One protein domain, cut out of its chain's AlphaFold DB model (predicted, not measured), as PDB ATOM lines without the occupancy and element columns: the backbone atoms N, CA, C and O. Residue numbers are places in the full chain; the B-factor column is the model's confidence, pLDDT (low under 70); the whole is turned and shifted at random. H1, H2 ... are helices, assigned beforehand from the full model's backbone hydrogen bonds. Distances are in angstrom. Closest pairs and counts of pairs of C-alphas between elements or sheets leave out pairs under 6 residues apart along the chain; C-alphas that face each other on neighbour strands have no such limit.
ATOM      1  N   SER A 235     -20.706  37.942  91.812       94.38
ATOM      2  CA  SER A 235     -19.478  37.248  91.425       94.38
ATOM      3  C   SER A 235     -18.772  37.930  90.240       94.38
ATOM      4  O   SER A 235     -19.285  38.869  89.617       94.38
ATOM      5  N   LYS A 236     -17.595  37.406  89.865       94.12
ATOM      6  CA  LYS A 236     -16.896  37.823  88.636       94.12
ATOM      7  C   LYS A 236     -17.745  37.601  87.373       94.12
ATOM      8  O   LYS A 236     -17.702  38.430  86.472       94.12
ATOM      9  N   TRP A 237     -18.549  36.536  87.334       96.00
ATOM     10  CA  TRP A 237     -19.360  36.166  86.171       96.00
ATOM     11  C   TRP A 237     -20.592  37.064  86.011       96.00
ATOM     12  O   TRP A 237     -20.980  37.384  84.892       96.00
ATOM     13  N   ASP A 238     -21.165  37.541  87.121       94.31
ATOM     14  CA  ASP A 238     -22.238  38.546  87.084       94.31
ATOM     15  C   ASP A 238     -21.698  39.898  86.624       94.31
ATOM     16  O   ASP A 238     -22.347  40.589  85.852       94.31
ATOM     17  N   THR A 239     -20.484  40.252  87.057       92.38
ATOM     18  CA  THR A 239     -19.788  41.463  86.600       92.38
ATOM     19  C   THR A 239     -19.490  41.408  85.094       92.38
ATOM     20  O   THR A 239     -19.629  42.413  84.405       92.38
ATOM     21  N   GLU A 240     -19.116  40.244  84.554       92.69
ATOM     22  CA  GLU A 240     -18.931  40.031  83.107       92.69
ATOM     23  C   GLU A 240     -20.253  40.177  82.330       92.69
ATOM     24  O   GLU A 240     -20.314  40.893  81.330       92.69
ATOM     25  N   LEU A 241     -21.326  39.562  82.835       91.56
ATOM     26  CA  LEU A 241     -22.680  39.640  82.282       91.56
ATOM     27  C   LEU A 241     -23.249  41.072  82.287       91.56
ATOM     28  O   LEU A 241     -23.829  41.505  81.289       91.56
ATOM     29  N   ASP A 242     -23.058  41.803  83.387       88.69
ATOM     30  CA  ASP A 242     -23.485  43.195  83.582       88.69
ATOM     31  C   ASP A 242     -22.705  44.155  82.665       88.69
ATOM     32  O   ASP A 242     -23.298  44.961  81.949       88.69
ATOM     33  N   ASN A 243     -21.378  43.994  82.566       86.62
ATOM     34  CA  ASN A 243     -20.535  44.758  81.637       86.62
ATOM     35  C   ASN A 243     -20.884  44.522  80.158       86.62
ATOM     36  O   ASN A 243     -20.663  45.404  79.331       86.62
ATOM     37  N   ALA A 244     -21.429  43.353  79.812       80.56
ATOM     38  CA  ALA A 244     -21.957  43.078  78.478       80.56
ATOM     39  C   ALA A 244     -23.389  43.619  78.269       80.56
ATOM     40  O   ALA A 244     -23.919  43.533  77.157       80.56
ATOM     41  N   GLY A 245     -24.069  44.101  79.313       71.12
ATOM     42  CA  GLY A 245     -25.445  44.599  79.272       71.12
ATOM     43  C   GLY A 245     -25.652  45.816  78.363       71.12
ATOM     44  O   GLY A 245     -24.707  46.472  77.937       71.12
ATOM     45  N   GLU A 246     -26.918  46.129  78.065       66.25
ATOM     46  CA  GLU A 246     -27.288  47.330  77.290       66.25
ATOM     47  C   GLU A 246     -26.908  48.625  78.030       66.25
ATOM     48  O   GLU A 246     -26.490  49.602  77.414       66.25
ATOM     49  N   VAL A 247     -27.035  48.611  79.362       73.62
ATOM     50  CA  VAL A 247     -26.622  49.684  80.274       73.62
ATOM     51  C   VAL A 247     -25.983  49.025  81.508       73.62
ATOM     52  O   VAL A 247     -26.714  48.582  82.397       73.62
ATOM     53  N   PRO A 248     -24.644  48.913  81.575       77.44
ATOM     54  CA  PRO A 248     -23.968  48.290  82.711       77.44
ATOM     55  C   PRO A 248     -24.308  48.954  84.052       77.44
ATOM     56  O   PRO A 248     -24.364  50.179  84.177       77.44
ATOM     57  N   GLY A 249     -24.548  48.129  85.065       78.56
ATOM     58  CA  GLY A 249     -24.945  48.513  86.414       78.56
ATOM     59  C   GLY A 249     -26.428  48.853  86.586       78.56
ATOM     60  O   GLY A 249     -26.796  49.299  87.673       78.56
ATOM     61  N   PHE A 250     -27.282  48.681  85.565       78.31
ATOM     62  CA  PHE A 250     -28.674  49.159  85.586       78.31
ATOM     63  C   PHE A 250     -29.639  48.281  86.404       78.31
ATOM     64  O   PHE A 250     -30.289  48.795  87.319       78.31
ATOM     65  N   GLN A 251     -29.713  46.972  86.127       83.31
ATOM     66  CA  GLN A 251     -30.603  46.022  86.825       83.31
ATOM     67  C   GLN A 251     -29.857  44.795  87.407       83.31
ATOM     68  O   GLN A 251     -30.155  43.650  87.051       83.31
ATOM     69  N   PRO A 252     -28.894  44.988  88.330       83.56
ATOM     70  CA  PRO A 252     -28.016  43.914  88.806       83.56
ATOM     71  C   PRO A 252     -28.751  42.759  89.505       83.56
ATOM     72  O   PRO A 252     -28.296  41.618  89.433       83.56
ATOM     73  N   LEU A 253     -29.895  43.011  90.154       87.00
ATOM     74  CA  LEU A 253     -30.697  41.936  90.752       87.00
ATOM     75  C   LEU A 253     -31.527  41.192  89.689       87.00
ATOM     76  O   LEU A 253     -31.755  39.996  89.857       87.00
ATOM     77  N   GLU A 254     -31.907  41.822  88.568       88.56
ATOM     78  CA  GLU A 254     -32.564  41.114  87.456       88.56
ATOM     79  C   GLU A 254     -31.596  40.141  86.767       88.56
ATOM     80  O   GLU A 254     -31.952  38.982  86.549       88.56
ATOM     81  N   TYR A 255     -30.351  40.564  86.513       89.06
ATOM     82  CA  TYR A 255     -29.324  39.721  85.883       89.06
ATOM     83  C   TYR A 255     -29.009  38.451  86.693       89.06
ATOM     84  O   TYR A 255     -28.693  37.412  86.116       89.06
ATOM     85  N   MET A 256     -29.165  38.504  88.021       92.69
ATOM     86  CA  MET A 256     -28.959  37.365  88.925       92.69
ATOM     87  C   MET A 256     -30.208  36.507  89.192       92.69
ATOM     88  O   MET A 256     -30.076  35.471  89.844       92.69
ATOM     89  N   THR A 257     -31.410  36.907  88.746       94.12
ATOM     90  CA  THR A 257     -32.674  36.234  89.133       94.12
ATOM     91  C   THR A 257     -33.651  35.933  87.991       94.12
ATOM     92  O   THR A 257     -34.486  35.035  88.140       94.12
ATOM     93  N   ALA A 258     -33.578  36.632  86.854       91.31
ATOM     94  CA  ALA A 258     -34.590  36.557  85.799       91.31
ATOM     95  C   ALA A 258     -34.198  35.672  84.606       91.31
ATOM     96  O   ALA A 258     -33.035  35.571  84.207       91.31
ATOM     97  N   GLY A 259     -35.208  35.056  83.986       87.44
ATOM     98  CA  GLY A 259     -35.056  34.019  82.966       87.44
ATOM     99  C   GLY A 259     -34.346  34.451  81.683       87.44
ATOM    100  O   GLY A 259     -33.782  33.590  81.011       87.44
ATOM    101  N   ARG A 260     -34.287  35.753  81.369       87.25
ATOM    102  CA  ARG A 260     -33.476  36.288  80.258       87.25
ATOM    103  C   ARG A 260     -31.965  36.099  80.467       87.25
ATOM    104  O   ARG A 260     -31.228  36.065  79.487       87.25
ATOM    105  N   TYR A 261     -31.503  35.967  81.712       91.69
ATOM    106  CA  TYR A 261     -30.083  36.103  82.062       91.69
ATOM    107  C   TYR A 261     -29.444  34.842  82.663       91.69
ATOM    108  O   TYR A 261     -28.256  34.614  82.439       91.69
ATOM    109  N   LEU A 262     -30.204  33.982  83.357       94.81
ATOM    110  CA  LEU A 262     -29.642  32.800  84.041       94.81
ATOM    111  C   LEU A 262     -28.931  31.814  83.088       94.81
ATOM    112  O   LEU A 262     -27.914  31.228  83.462       94.81
ATOM    113  N   GLY A 263     -29.431  31.659  81.856       93.44
ATOM    114  CA  GLY A 263     -28.790  30.861  80.805       93.44
ATOM    115  C   GLY A 263     -27.430  31.403  80.357       93.44
ATOM    116  O   GLY A 263     -26.458  30.654  80.245       93.44
ATOM    117  N   GLU A 264     -27.335  32.722  80.186       94.38
ATOM    118  CA  GLU A 264     -26.094  33.390  79.790       94.38
ATOM    119  C   GLU A 264     -25.062  33.388  80.922       94.38
ATOM    120  O   GLU A 264     -23.891  33.095  80.686       94.38
ATOM    121  N   LEU A 265     -25.499  33.613  82.165       95.81
ATOM    122  CA  LEU A 265     -24.645  33.457  83.342       95.81
ATOM    123  C   LEU A 265     -24.041  32.046  83.401       95.81
ATOM    124  O   LEU A 265     -22.844  31.889  83.629       95.81
ATOM    125  N   ALA A 266     -24.842  31.010  83.143       96.00
ATOM    126  CA  ALA A 266     -24.352  29.636  83.115       96.00
ATOM    127  C   ALA A 266     -23.387  29.364  81.956       96.00
ATOM    128  O   ALA A 266     -22.427  28.618  82.148       96.00
ATOM    129  N   ARG A 267     -23.590  29.981  80.783       95.44
ATOM    130  CA  ARG A 267     -22.647  29.915  79.653       95.44
ATOM    131  C   ARG A 267     -21.279  30.464  80.058       95.44
ATOM    132  O   ARG A 267     -20.270  29.790  79.860       95.44
ATOM    133  N   ILE A 268     -21.269  31.643  80.679       95.88
ATOM    134  CA  ILE A 268     -20.071  32.332  81.177       95.88
ATOM    135  C   ILE A 268     -19.353  31.474  82.237       95.88
ATOM    136  O   ILE A 268     -18.172  31.154  82.081       95.88
ATOM    137  N   VAL A 269     -20.075  30.999  83.261       96.44
ATOM    138  CA  VAL A 269     -19.535  30.106  84.309       96.44
ATOM    139  C   VAL A 269     -18.966  28.809  83.712       96.44
ATOM    140  O   VAL A 269     -17.933  28.314  84.164       96.44
ATOM    141  N   PHE A 270     -19.611  28.239  82.688       94.69
ATOM    142  CA  PHE A 270     -19.190  26.970  82.091       94.69
ATOM    143  C   PHE A 270     -17.971  27.114  81.170       94.69
ATOM    144  O   PHE A 270     -17.092  26.252  81.201       94.69
ATOM    145  N   LEU A 271     -17.852  28.214  80.415       93.56
ATOM    146  CA  LEU A 271     -16.626  28.537  79.672       93.56
ATOM    147  C   LEU A 271     -15.430  28.737  80.613       93.56
ATOM    148  O   LEU A 271     -14.365  28.165  80.382       93.56
ATOM    149  N   ASP A 272     -15.612  29.491  81.699       94.19
ATOM    150  CA  ASP A 272     -14.571  29.699  82.709       94.19
ATOM    151  C   ASP A 272     -14.173  28.379  83.398       94.19
ATOM    152  O   ASP A 272     -12.989  28.158  83.652       94.19
ATOM    153  N   TYR A 273     -15.111  27.447  83.608       94.19
ATOM    154  CA  TYR A 273     -14.798  26.094  84.084       94.19
ATOM    155  C   TYR A 273     -13.924  25.310  83.092       94.19
ATOM    156  O   TYR A 273     -12.911  24.721  83.485       94.19
ATOM    157  N   PHE A 274     -14.272  25.323  81.798       92.00
ATOM    158  CA  PHE A 274     -13.470  24.670  80.759       92.00
ATOM    159  C   PHE A 274     -12.043  25.229  80.693       92.00
ATOM    160  O   PHE A 274     -11.089  24.453  80.625       92.00
ATOM    161  N   GLN A 275     -11.891  26.551  80.761       90.38
ATOM    162  CA  GLN A 275     -10.594  27.217  80.636       90.38
ATOM    163  C   GLN A 275      -9.738  27.101  81.908       90.38
ATOM    164  O   GLN A 275      -8.548  26.805  81.815       90.38
ATOM    165  N   THR A 276     -10.316  27.303  83.099       90.44
ATOM    166  CA  THR A 276      -9.547  27.399  84.358       90.44
ATOM    167  C   THR A 276      -9.417  26.085  85.128       90.44
ATOM    168  O   THR A 276      -8.396  25.874  85.783       90.44
ATOM    169  N   VAL A 277     -10.408  25.186  85.054       91.38
ATOM    170  CA  VAL A 277     -10.403  23.915  85.805       91.38
ATOM    171  C   VAL A 277      -9.979  22.741  84.929       91.38
ATOM    172  O   VAL A 277      -9.200  21.899  85.377       91.38
ATOM    173  N   LEU A 278     -10.460  22.690  83.683       89.56
ATOM    174  CA  LEU A 278     -10.107  21.628  82.732       89.56
ATOM    175  C   LEU A 278      -8.918  21.981  81.824       89.56
ATOM    176  O   LEU A 278      -8.380  21.090  81.171       89.56
ATOM    177  N   GLY A 279      -8.492  23.249  81.785       87.12
ATOM    178  CA  GLY A 279      -7.367  23.704  80.962       87.12
ATOM    179  C   GLY A 279      -7.600  23.576  79.453       87.12
ATOM    180  O   GLY A 279      -6.634  23.540  78.689       87.12
ATOM    181  N   LEU A 280      -8.857  23.462  79.012       86.50
ATOM    182  CA  LEU A 280      -9.197  23.290  77.603       86.50
ATOM    183  C   LEU A 280      -9.176  24.649  76.882       86.50
ATOM    184  O   LEU A 280      -9.902  25.562  77.286       86.50
ATOM    185  N   PRO A 281      -8.381  24.808  75.804       83.12
ATOM    186  CA  PRO A 281      -8.392  26.033  75.016       83.12
ATOM    187  C   PRO A 281      -9.744  26.197  74.313       83.12
ATOM    188  O   PRO A 281     -10.284  25.244  73.751       83.12
ATOM    189  N   ALA A 282     -10.253  27.432  74.305       79.06
ATOM    190  CA  ALA A 282     -11.565  27.804  73.768       79.06
ATOM    191  C   ALA A 282     -11.848  27.232  72.362       79.06
ATOM    192  O   ALA A 282     -12.944  26.760  72.087       79.06
ATOM    193  N   GLN A 283     -10.821  27.173  71.508       81.38
ATOM    194  CA  GLN A 283     -10.862  26.651  70.135       81.38
ATOM    195  C   GLN A 283     -11.335  25.188  70.002       81.38
ATOM    196  O   GLN A 283     -11.692  24.780  68.903       81.38
ATOM    197  N   LEU A 284     -11.331  24.397  71.083       84.56
ATOM    198  CA  LEU A 284     -11.825  23.012  71.091       84.56
ATOM    199  C   LEU A 284     -13.273  22.885  71.599       84.56
ATOM    200  O   LEU A 284     -13.841  21.793  71.561       84.56
ATOM    201  N   LEU A 285     -13.868  23.966  72.106       87.62
ATOM    202  CA  LEU A 285     -15.246  23.984  72.597       87.62
ATOM    203  C   LEU A 285     -16.207  24.329  71.439       87.62
ATOM    204  O   LEU A 285     -15.848  25.142  70.588       87.62
ATOM    205  N   PRO A 286     -17.435  23.774  71.404       89.75
ATOM    206  CA  PRO A 286     -18.445  24.120  70.401       89.75
ATOM    207  C   PRO A 286     -18.620  25.635  70.206       89.75
ATOM    208  O   PRO A 286     -18.811  26.369  71.178       89.75
ATOM    209  N   SER A 287     -18.617  26.101  68.954       86.75
ATOM    210  CA  SER A 287     -18.751  27.521  68.578       86.75
ATOM    211  C   SER A 287     -19.920  28.223  69.278       86.75
ATOM    212  O   SER A 287     -19.720  29.264  69.900       86.75
ATOM    213  N   LYS A 288     -21.099  27.592  69.308       87.56
ATOM    214  CA  LYS A 288     -22.311  28.089  69.988       87.56
ATOM    215  C   LYS A 288     -22.160  28.341  71.502       87.56
ATOM    216  O   LYS A 288     -22.929  29.112  72.063       87.56
ATOM    217  N   LEU A 289     -21.173  27.755  72.192       89.19
ATOM    218  CA  LEU A 289     -20.887  28.123  73.592       89.19
ATOM    219  C   LEU A 289     -20.180  29.481  73.714       89.19
ATOM    220  O   LEU A 289     -20.233  30.093  74.779       89.19
ATOM    221  N   HIS A 290     -19.539  29.969  72.653       87.75
ATOM    222  CA  HIS A 290     -18.936  31.303  72.591       87.75
ATOM    223  C   HIS A 290     -19.950  32.381  72.191       87.75
ATOM    224  O   HIS A 290     -19.766  33.547  72.536       87.75
ATOM    225  N   GLU A 291     -21.025  32.001  71.496       89.06
ATOM    226  CA  GLU A 291     -22.119  32.900  71.131       89.06
ATOM    227  C   GLU A 291     -22.870  33.392  72.375       89.06
ATOM    228  O   GLU A 291     -23.305  32.610  73.222       89.06
ATOM    229  N   ARG A 292     -23.056  34.711  72.470       87.25
ATOM    230  CA  ARG A 292     -23.851  35.340  73.530       87.25
ATOM    231  C   ARG A 292     -25.303  34.850  73.462       87.25
ATOM    232  O   ARG A 292     -25.901  34.855  72.391       87.25
ATOM    233  N   PHE A 293     -25.861  34.459  74.606       86.31
ATOM    234  CA  PHE A 293     -27.152  33.778  74.765       86.31
ATOM    235  C   PHE A 293     -27.245  32.394  74.085       86.31
ATOM    236  O   PHE A 293     -28.331  31.820  74.013       86.31
ATOM    237  N   GLY A 294     -26.121  31.802  73.654       84.56
ATOM    238  CA  GLY A 294     -26.084  30.481  73.012       84.56
ATOM    239  C   GLY A 294     -26.553  29.315  73.897       84.56
ATOM    240  O   GLY A 294     -26.910  28.257  73.378       84.56
ATOM    241  N   LEU A 295     -26.610  29.509  75.222       90.69
ATOM    242  CA  LEU A 295     -27.227  28.599  76.191       90.69
ATOM    243  C   LEU A 295     -28.462  29.267  76.813       90.69
ATOM    244  O   LEU A 295     -28.341  30.235  77.561       90.69
ATOM    245  N   SER A 296     -29.653  28.739  76.530       91.00
ATOM    246  CA  SER A 296     -30.902  29.297  77.058       91.00
ATOM    247  C   SER A 296     -31.294  28.697  78.412       91.00
ATOM    248  O   SER A 296     -31.095  27.510  78.692       91.00
ATOM    249  N   THR A 297     -31.947  29.510  79.244       91.06
ATOM    250  CA  THR A 297     -32.555  29.089  80.518       91.06
ATOM    251  C   THR A 297     -33.552  27.934  80.312       91.06
ATOM    252  O   THR A 297     -33.617  27.012  81.126       91.06
ATOM    253  N   THR A 298     -34.266  27.931  79.179       87.00
ATOM    254  CA  THR A 298     -35.203  26.875  78.748       87.00
ATOM    255  C   THR A 298     -34.507  25.575  78.330       87.00
ATOM    256  O   THR A 298     -35.072  24.496  78.490       87.00
ATOM    257  N   PHE A 299     -33.272  25.621  77.821       88.00
ATOM    258  CA  PHE A 299     -32.481  24.403  77.631       88.00
ATOM    259  C   PHE A 299     -32.059  23.828  78.990       88.00
ATOM    260  O   PHE A 299     -32.213  22.636  79.254       88.00
ATOM    261  N   MET A 300     -31.578  24.697  79.883       88.50
ATOM    262  CA  MET A 300     -31.078  24.306  81.200       88.50
ATOM    263  C   MET A 300     -32.140  23.773  82.164       88.50
ATOM    264  O   MET A 300     -31.796  22.960  83.019       88.50
ATOM    265  N   SER A 301     -33.404  24.186  82.061       85.94
ATOM    266  CA  SER A 301     -34.485  23.663  82.915       85.94
ATOM    267  C   SER A 301     -34.679  22.146  82.796       85.94
ATOM    268  O   SER A 301     -35.147  21.517  83.738       85.94
ATOM    269  N   HIS A 302     -34.269  21.542  81.676       82.69
ATOM    270  CA  HIS A 302     -34.388  20.104  81.410       82.69
ATOM    271  C   HIS A 302     -33.207  19.260  81.957       82.69
ATOM    272  O   HIS A 302     -33.215  18.025  81.865       82.69
ATOM    273  N   LEU A 303     -32.181  19.900  82.532       82.25
ATOM    274  CA  LEU A 303     -31.043  19.227  83.167       82.25
ATOM    275  C   LEU A 303     -31.422  18.714  84.561       82.25
ATOM    276  O   LEU A 303     -31.710  19.511  85.444       82.25
ATOM    277  N   HIS A 304     -31.320  17.409  84.804       80.25
ATOM    278  CA  HIS A 304     -31.460  16.798  86.132       80.25
ATOM    279  C   HIS A 304     -30.489  15.604  86.271       80.25
ATOM    280  O   HIS A 304     -30.110  15.016  85.256       80.25
ATOM    281  N   PRO A 305     -30.124  15.148  87.490       75.56
ATOM    282  CA  PRO A 305     -29.148  14.061  87.688       75.56
ATOM    283  C   PRO A 305     -29.538  12.712  87.062       75.56
ATOM    284  O   PRO A 305     -28.692  11.844  86.840       75.56
ATOM    285  N   GLU A 306     -30.829  12.507  86.795       73.31
ATOM    286  CA  GLU A 306     -31.321  11.332  86.076       73.31
ATOM    287  C   GLU A 306     -31.249  11.500  84.550       73.31
ATOM    288  O   GLU A 306     -31.029  10.505  83.853       73.31
ATOM    289  N   SER A 307     -31.381  12.730  84.028       69.19
ATOM    290  CA  SER A 307     -31.364  13.002  82.586       69.19
ATOM    291  C   SER A 307     -29.952  13.072  82.002       69.19
ATOM    292  O   SER A 307     -29.778  12.574  80.891       69.19
ATOM    293  N   THR A 308     -28.939  13.551  82.750       73.81
ATOM    294  CA  THR A 308     -27.512  13.743  82.344       73.81
ATOM    295  C   THR A 308     -26.793  12.529  81.733       73.81
ATOM    296  O   THR A 308     -25.657  12.638  81.273       73.81
ATOM    297  N   LYS A 309     -27.443  11.365  81.707       73.75
ATOM    298  CA  LYS A 309     -27.002  10.130  81.050       73.75
ATOM    299  C   LYS A 309     -27.289  10.191  79.535       73.75
ATOM    300  O   LYS A 309     -27.599  11.240  78.975       73.75
ATOM    301  N   GLY A 310     -27.179   9.049  78.850       73.44
ATOM    302  CA  GLY A 310     -27.189   8.930  77.379       73.44
ATOM    303  C   GLY A 310     -28.175   9.809  76.576       73.44
ATOM    304  O   GLY A 310     -27.755  10.326  75.540       73.44
ATOM    305  N   PRO A 311     -29.445  10.011  76.989       78.31
ATOM    306  CA  PRO A 311     -30.363  10.915  76.288       78.31
ATOM    307  C   PRO A 311     -29.923  12.387  76.310       78.31
ATOM    308  O   PRO A 311     -29.898  13.014  75.254       78.31
ATOM    309  N   MET A 312     -29.516  12.928  77.466       79.88
ATOM    310  CA  MET A 312     -29.052  14.319  77.561       79.88
ATOM    311  C   MET A 312     -27.684  14.507  76.901       79.88
ATOM    312  O   MET A 312     -27.444  15.554  76.312       79.88
ATOM    313  N   LEU A 313     -26.811  13.493  76.915       84.12
ATOM    314  CA  LEU A 313     -25.556  13.546  76.151       84.12
ATOM    315  C   LEU A 313     -25.824  13.699  74.653       84.12
ATOM    316  O   LEU A 313     -25.249  14.576  74.022       84.12
ATOM    317  N   GLN A 314     -26.778  12.942  74.104       84.75
ATOM    318  CA  GLN A 314     -27.210  13.132  72.718       84.75
ATOM    319  C   GLN A 314     -27.899  14.480  72.475       84.75
ATOM    320  O   GLN A 314     -27.876  14.959  71.347       84.75
ATOM    321  N   GLN A 315     -28.535  15.083  73.480       85.50
ATOM    322  CA  GLN A 315     -29.108  16.425  73.359       85.50
ATOM    323  C   GLN A 315     -28.007  17.497  73.351       85.50
ATOM    324  O   GLN A 315     -28.037  18.372  72.494       85.50
ATOM    325  N   LEU A 316     -26.990  17.382  74.209       87.12
ATOM    326  CA  LEU A 316     -25.800  18.241  74.206       87.12
ATOM    327  C   LEU A 316     -24.992  18.095  72.902       87.12
ATOM    328  O   LEU A 316     -24.606  19.100  72.320       87.12
ATOM    329  N   GLU A 317     -24.814  16.876  72.379       88.06
ATOM    330  CA  GLU A 317     -24.184  16.625  71.068       88.06
ATOM    331  C   GLU A 317     -24.977  17.197  69.877       88.06
ATOM    332  O   GLU A 317     -24.387  17.469  68.832       88.06
ATOM    333  N   ARG A 318     -26.303  17.356  70.002       87.38
ATOM    334  CA  ARG A 318     -27.160  17.961  68.964       87.38
ATOM    335  C   ARG A 318     -27.181  19.487  69.063       87.38
ATOM    336  O   ARG A 318     -27.150  20.147  68.032       87.38
ATOM    337  N   GLU A 319     -27.253  20.021  70.280       86.06
ATOM    338  CA  GLU A 319     -27.384  21.458  70.546       86.06
ATOM    339  C   GLU A 319     -26.041  22.195  70.448       86.06
ATOM    340  O   GLU A 319     -25.971  23.285  69.890       86.06
ATOM    341  N   PHE A 320     -24.977  21.569  70.961       89.12
ATOM    342  CA  PHE A 320     -23.610  22.077  71.044       89.12
ATOM    343  C   PHE A 320     -22.654  21.048  70.424       89.12
ATOM    344  O   PHE A 320     -21.857  20.405  71.114       89.12
ATOM    345  N   ALA A 321     -22.785  20.836  69.114       86.19
ATOM    346  CA  ALA A 321     -21.987  19.857  68.383       86.19
ATOM    347  C   ALA A 321     -20.473  20.163  68.483       86.19
ATOM    348  O   ALA A 321     -20.074  21.300  68.229       86.19
ATOM    349  N   PRO A 322     -19.615  19.178  68.821       83.38
ATOM    350  CA  PRO A 322     -18.164  19.342  68.756       83.38
ATOM    351  C   PRO A 322     -17.687  19.585  67.320       83.38
ATOM    352  O   PRO A 322     -18.062  18.843  66.409       83.38
ATOM    353  N   GLU A 323     -16.834  20.591  67.130       80.62
ATOM    354  CA  GLU A 323     -16.183  20.867  65.841       80.62
ATOM    355  C   GLU A 323     -14.864  20.088  65.699       80.62
ATOM    356  O   GLU A 323     -14.593  19.529  64.636       80.62
ATOM    357  N   ASP A 324     -14.094  19.957  66.788       76.44
ATOM    358  CA  ASP A 324     -12.959  19.031  66.881       76.44
ATOM    359  C   ASP A 324     -13.403  17.666  67.447       76.44
ATOM    360  O   ASP A 324     -14.153  17.573  68.421       76.44
ATOM    361  N   ALA A 325     -12.887  16.582  66.863       73.62
ATOM    362  CA  ALA A 325     -13.108  15.211  67.314       73.62
ATOM    363  C   ALA A 325     -12.446  14.878  68.671       73.62
ATOM    364  O   ALA A 325     -12.750  13.819  69.248       73.62
ATOM    365  N   SER A 326     -11.549  15.744  69.167       78.94
ATOM    366  CA  SER A 326     -10.939  15.659  70.498       78.94
ATOM    367  C   SER A 326     -11.912  16.002  71.628       78.94
ATOM    368  O   SER A 326     -11.778  15.454  72.722       78.94
ATOM    369  N   PHE A 327     -12.889  16.886  71.390       85.56
ATOM    370  CA  PHE A 327     -13.891  17.264  72.385       85.56
ATOM    371  C   PHE A 327     -15.124  16.363  72.289       85.56
ATOM    372  O   PHE A 327     -15.617  16.063  71.201       85.56
ATOM    373  N   ARG A 328     -15.638  15.906  73.437       87.62
ATOM    374  CA  ARG A 328     -16.836  15.056  73.524       87.62
ATOM    375  C   ARG A 328     -17.610  15.344  74.797       87.62
ATOM    376  O   ARG A 328     -17.017  15.505  75.860       87.62
ATOM    377  N   TRP A 329     -18.935  15.318  74.698       90.62
ATOM    378  CA  TRP A 329     -19.806  15.400  75.862       90.62
ATOM    379  C   TRP A 329     -19.745  14.107  76.676       90.62
ATOM    380  O   TRP A 329     -19.934  13.012  76.149       90.62
ATOM    381  N   THR A 330     -19.496  14.236  77.979       90.75
ATOM    382  CA  THR A 330     -19.454  13.113  78.922       90.75
ATOM    383  C   THR A 330     -20.487  13.307  80.033       90.75
ATOM    384  O   THR A 330     -20.955  14.426  80.267       90.75
ATOM    385  N   THR A 331     -20.852  12.228  80.735       89.69
ATOM    386  CA  THR A 331     -21.804  12.281  81.864       89.69
ATOM    387  C   THR A 331     -21.323  13.249  82.947       89.69
ATOM    388  O   THR A 331     -22.122  13.935  83.580       89.69
ATOM    389  N   GLU A 332     -20.007  13.341  83.128       89.31
ATOM    390  CA  GLU A 332     -19.336  14.226  84.071       89.31
ATOM    391  C   GLU A 332     -19.520  15.691  83.656       89.31
ATOM    392  O   GLU A 332     -19.952  16.489  84.482       89.31
ATOM    393  N   LEU A 333     -19.303  16.037  82.378       90.81
ATOM    394  CA  LEU A 333     -19.541  17.394  81.857       90.81
ATOM    395  C   LEU A 333     -21.022  17.796  81.910       90.81
ATOM    396  O   LEU A 333     -21.344  18.919  82.294       90.81
ATOM    397  N   ALA A 334     -21.938  16.877  81.588       90.50
ATOM    398  CA  ALA A 334     -23.376  17.121  81.719       90.50
ATOM    399  C   ALA A 334     -23.791  17.333  83.188       90.50
ATOM    400  O   ALA A 334     -24.630  18.182  83.490       90.50
ATOM    401  N   ASN A 335     -23.169  16.602  84.119       90.81
ATOM    402  CA  ASN A 335     -23.370  16.779  85.554       90.81
ATOM    403  C   ASN A 335     -22.730  18.074  86.090       90.81
ATOM    404  O   ASN A 335     -23.314  18.705  86.964       90.81
ATOM    405  N   VAL A 336     -21.584  18.516  85.554       92.88
ATOM    406  CA  VAL A 336     -21.015  19.847  85.838       92.88
ATOM    407  C   VAL A 336     -22.004  20.937  85.426       92.88
ATOM    408  O   VAL A 336     -22.333  21.783  86.253       92.88
ATOM    409  N   LEU A 337     -22.537  20.886  84.200       93.69
ATOM    410  CA  LEU A 337     -23.503  21.874  83.711       93.69
ATOM    411  C   LEU A 337     -24.790  21.894  84.552       93.69
ATOM    412  O   LEU A 337     -25.283  22.966  84.896       93.69
ATOM    413  N   TYR A 338     -25.296  20.726  84.959       93.69
ATOM    414  CA  TYR A 338     -26.397  20.635  85.922       93.69
ATOM    415  C   TYR A 338     -26.046  21.282  87.276       93.69
ATOM    416  O   TYR A 338     -26.846  22.037  87.826       93.69
ATOM    417  N   ARG A 339     -24.849  21.030  87.823       94.38
ATOM    418  CA  ARG A 339     -24.424  21.619  89.105       94.38
ATOM    419  C   ARG A 339     -24.207  23.134  89.016       94.38
ATOM    420  O   ARG A 339     -24.532  23.821  89.978       94.38
ATOM    421  N   ILE A 340     -23.754  23.655  87.872       95.81
ATOM    422  CA  ILE A 340     -23.728  25.097  87.564       95.81
ATOM    423  C   ILE A 340     -25.156  25.659  87.565       95.81
ATOM    424  O   ILE A 340     -25.436  26.606  88.298       95.81
ATOM    425  N   ALA A 341     -26.075  25.038  86.815       95.31
ATOM    426  CA  ALA A 341     -27.480  25.449  86.753       95.31
ATOM    427  C   ALA A 341     -28.131  25.497  88.145       95.31
ATOM    428  O   ALA A 341     -28.781  26.482  88.490       95.31
ATOM    429  N   LYS A 342     -27.902  24.464  88.967       94.94
ATOM    430  CA  LYS A 342     -28.457  24.376  90.321       94.94
ATOM    431  C   LYS A 342     -27.807  25.359  91.302       94.94
ATOM    432  O   LYS A 342     -28.505  25.872  92.167       94.94
ATOM    433  N   ALA A 343     -26.514  25.669  91.173       95.75
ATOM    434  CA  ALA A 343     -25.865  26.704  91.988       95.75
ATOM    435  C   ALA A 343     -26.407  28.110  91.666       95.75
ATOM    436  O   ALA A 343     -26.713  28.878  92.577       95.75
ATOM    437  N   ILE A 344     -26.591  28.416  90.377       96.81
ATOM    438  CA  ILE A 344     -27.211  29.667  89.913       96.81
ATOM    439  C   ILE A 344     -28.651  29.781  90.428       96.81
ATOM    440  O   ILE A 344     -29.013  30.813  90.991       96.81
ATOM    441  N   GLU A 345     -29.451  28.719  90.290       96.25
ATOM    442  CA  GLU A 345     -30.832  28.685  90.782       96.25
ATOM    443  C   GLU A 345     -30.914  28.859  92.303       96.25
ATOM    444  O   GLU A 345     -31.651  29.726  92.762       96.25
ATOM    445  N   LEU A 346     -30.117  28.126  93.087       96.12
ATOM    446  CA  LEU A 346     -30.137  28.231  94.549       96.12
ATOM    447  C   LEU A 346     -29.785  29.644  95.036       96.12
ATOM    448  O   LEU A 346     -30.396  30.133  95.988       96.12
ATOM    449  N   ARG A 347     -28.843  30.328  94.375       96.44
ATOM    450  CA  ARG A 347     -28.529  31.733  94.672       96.44
ATOM    451  C   ARG A 347     -29.668  32.671  94.268       96.44
ATOM    452  O   ARG A 347     -30.004  33.571  95.034       96.44
ATOM    453  N   ALA A 348     -30.284  32.458  93.107       96.50
ATOM    454  CA  ALA A 348     -31.436  33.238  92.661       96.50
ATOM    455  C   ALA A 348     -32.632  33.079  93.624       96.50
ATOM    456  O   ALA A 348     -33.201  34.071  94.076       96.50
ATOM    457  N   ALA A 349     -32.938  31.843  94.029       97.00
ATOM    458  CA  ALA A 349     -33.941  31.495  95.032       97.00
ATOM    459  C   ALA A 349     -33.664  32.162  96.388       97.00
ATOM    460  O   ALA A 349     -34.572  32.733  96.992       97.00
ATOM    461  N   ALA A 350     -32.407  32.153  96.842       96.06
ATOM    462  CA  ALA A 350     -31.979  32.830  98.063       96.06
ATOM    463  C   ALA A 350     -32.169  34.358  97.995       96.06
ATOM    464  O   ALA A 350     -32.693  34.953  98.940       96.06
ATOM    465  N   ILE A 351     -31.796  34.994  96.876       95.81
ATOM    466  CA  ILE A 351     -31.968  36.440  96.664       95.81
ATOM    467  C   ILE A 351     -33.460  36.804  96.621       95.81
ATOM    468  O   ILE A 351     -33.882  37.721  97.328       95.81
ATOM    469  N   VAL A 352     -34.283  36.073  95.860       96.62
ATOM    470  CA  VAL A 352     -35.737  36.316  95.766       96.62
ATOM    471  C   VAL A 352     -36.436  36.079  97.109       96.62
ATOM    472  O   VAL A 352     -37.289  36.879  97.493       96.62
TER     473      VAL A 352
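AT A GLANCE: This is residues 235 to 352 of the 993 residues of an uncharacterized protein of Myceliophthora thermophila (strain ATCC 42464 / BCRC 31852 / DSM 1799) (UniProt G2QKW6). The long helix H7 crosses the first part of H3 at a steep tilt, and H3 is the core of the domain: H1 and the short helices H4 and H5 pack on it. H6 stands about perpendicular to H7 at its first residues, and H2 packs on H1. The printed part has 118 residues with seven named helices, H1 to H7 in order along the chain, and no named strand; its class is all helix. It is compact, with a radius of gyration of the C-alphas of 14.2 A and spans of 41 by 30 by 22 A.

IN THESE COORDINATES: Find C-alpha 331 at (-21.804, 12.281, 81.864); from there H7, residues 331 to 352, runs 31.1 A to C-alpha 352 at (-35.737, 36.316, 95.766). Next find C-alpha 262 at (-29.642, 32.800, 84.041), where H3, residues 262 to 276, begins its 20.8 A. H6, residues 310 to 319, is 14.3 A long, and H1, residues 236 to 243, is 10.5 A long. Three helices have four residues each: H2, residues 252 to 255, 5.3 A; H4, residues 287 to 290, 5.5 A; and H5, residues 297 to 300, 5.1 A.

HOW THE PARTS SIT: Begin at H3, the hub, which touches four other helices. H7 touches it with residues 337 to 345 alone; the closest C-alphas, of Ala 266 and Ala 341, are 6.4 A apart, and the two run opposite ways at a steep tilt of 48 degrees. H1 touches residues 264 to 269 of H3 alone, closest at the C-alphas of Trp 237 and Ile 268, 6.3 A, at a steep tilt of 52 degrees, opposite ways. H5 touches residues 262 to 264 of H3 alone, with the C-alphas of Gly 263 and Thr 297 closest, 4.2 A apart. H4 only just touches residues 267 to 271 of H3 alone, with 3 pairs of C-alphas within 8 A; Arg 267 and Leu 289 have the closest C-alphas, 6.6 A. Farther out, H2 touches H1, with the C-alphas of Asp 242 and Pro 252 closest, 7.0 A apart. H6 touches residues 331 to 334 of H7 alone, about perpendicular at 79 degrees, with the C-alphas of Leu 313 and Thr 331 closest, 7.0 A apart. H1 and H7 are apart, and so are H3 and H6. In H1, H3, H6 and H7 every O i to N i+4 pair is within hydrogen-bond range; H2, H4 and H5 are too short for such a pair.

THE WHOLE: Look to Ala 325 and Val 352 for the two C-alphas farthest apart, 42.0 A. The printed part has no cut. The link from H6 to H7, 11 residues, is long; the other links are short. The mean pLDDT of the printed part is 87.9, and residues 246 and 307 are under 70.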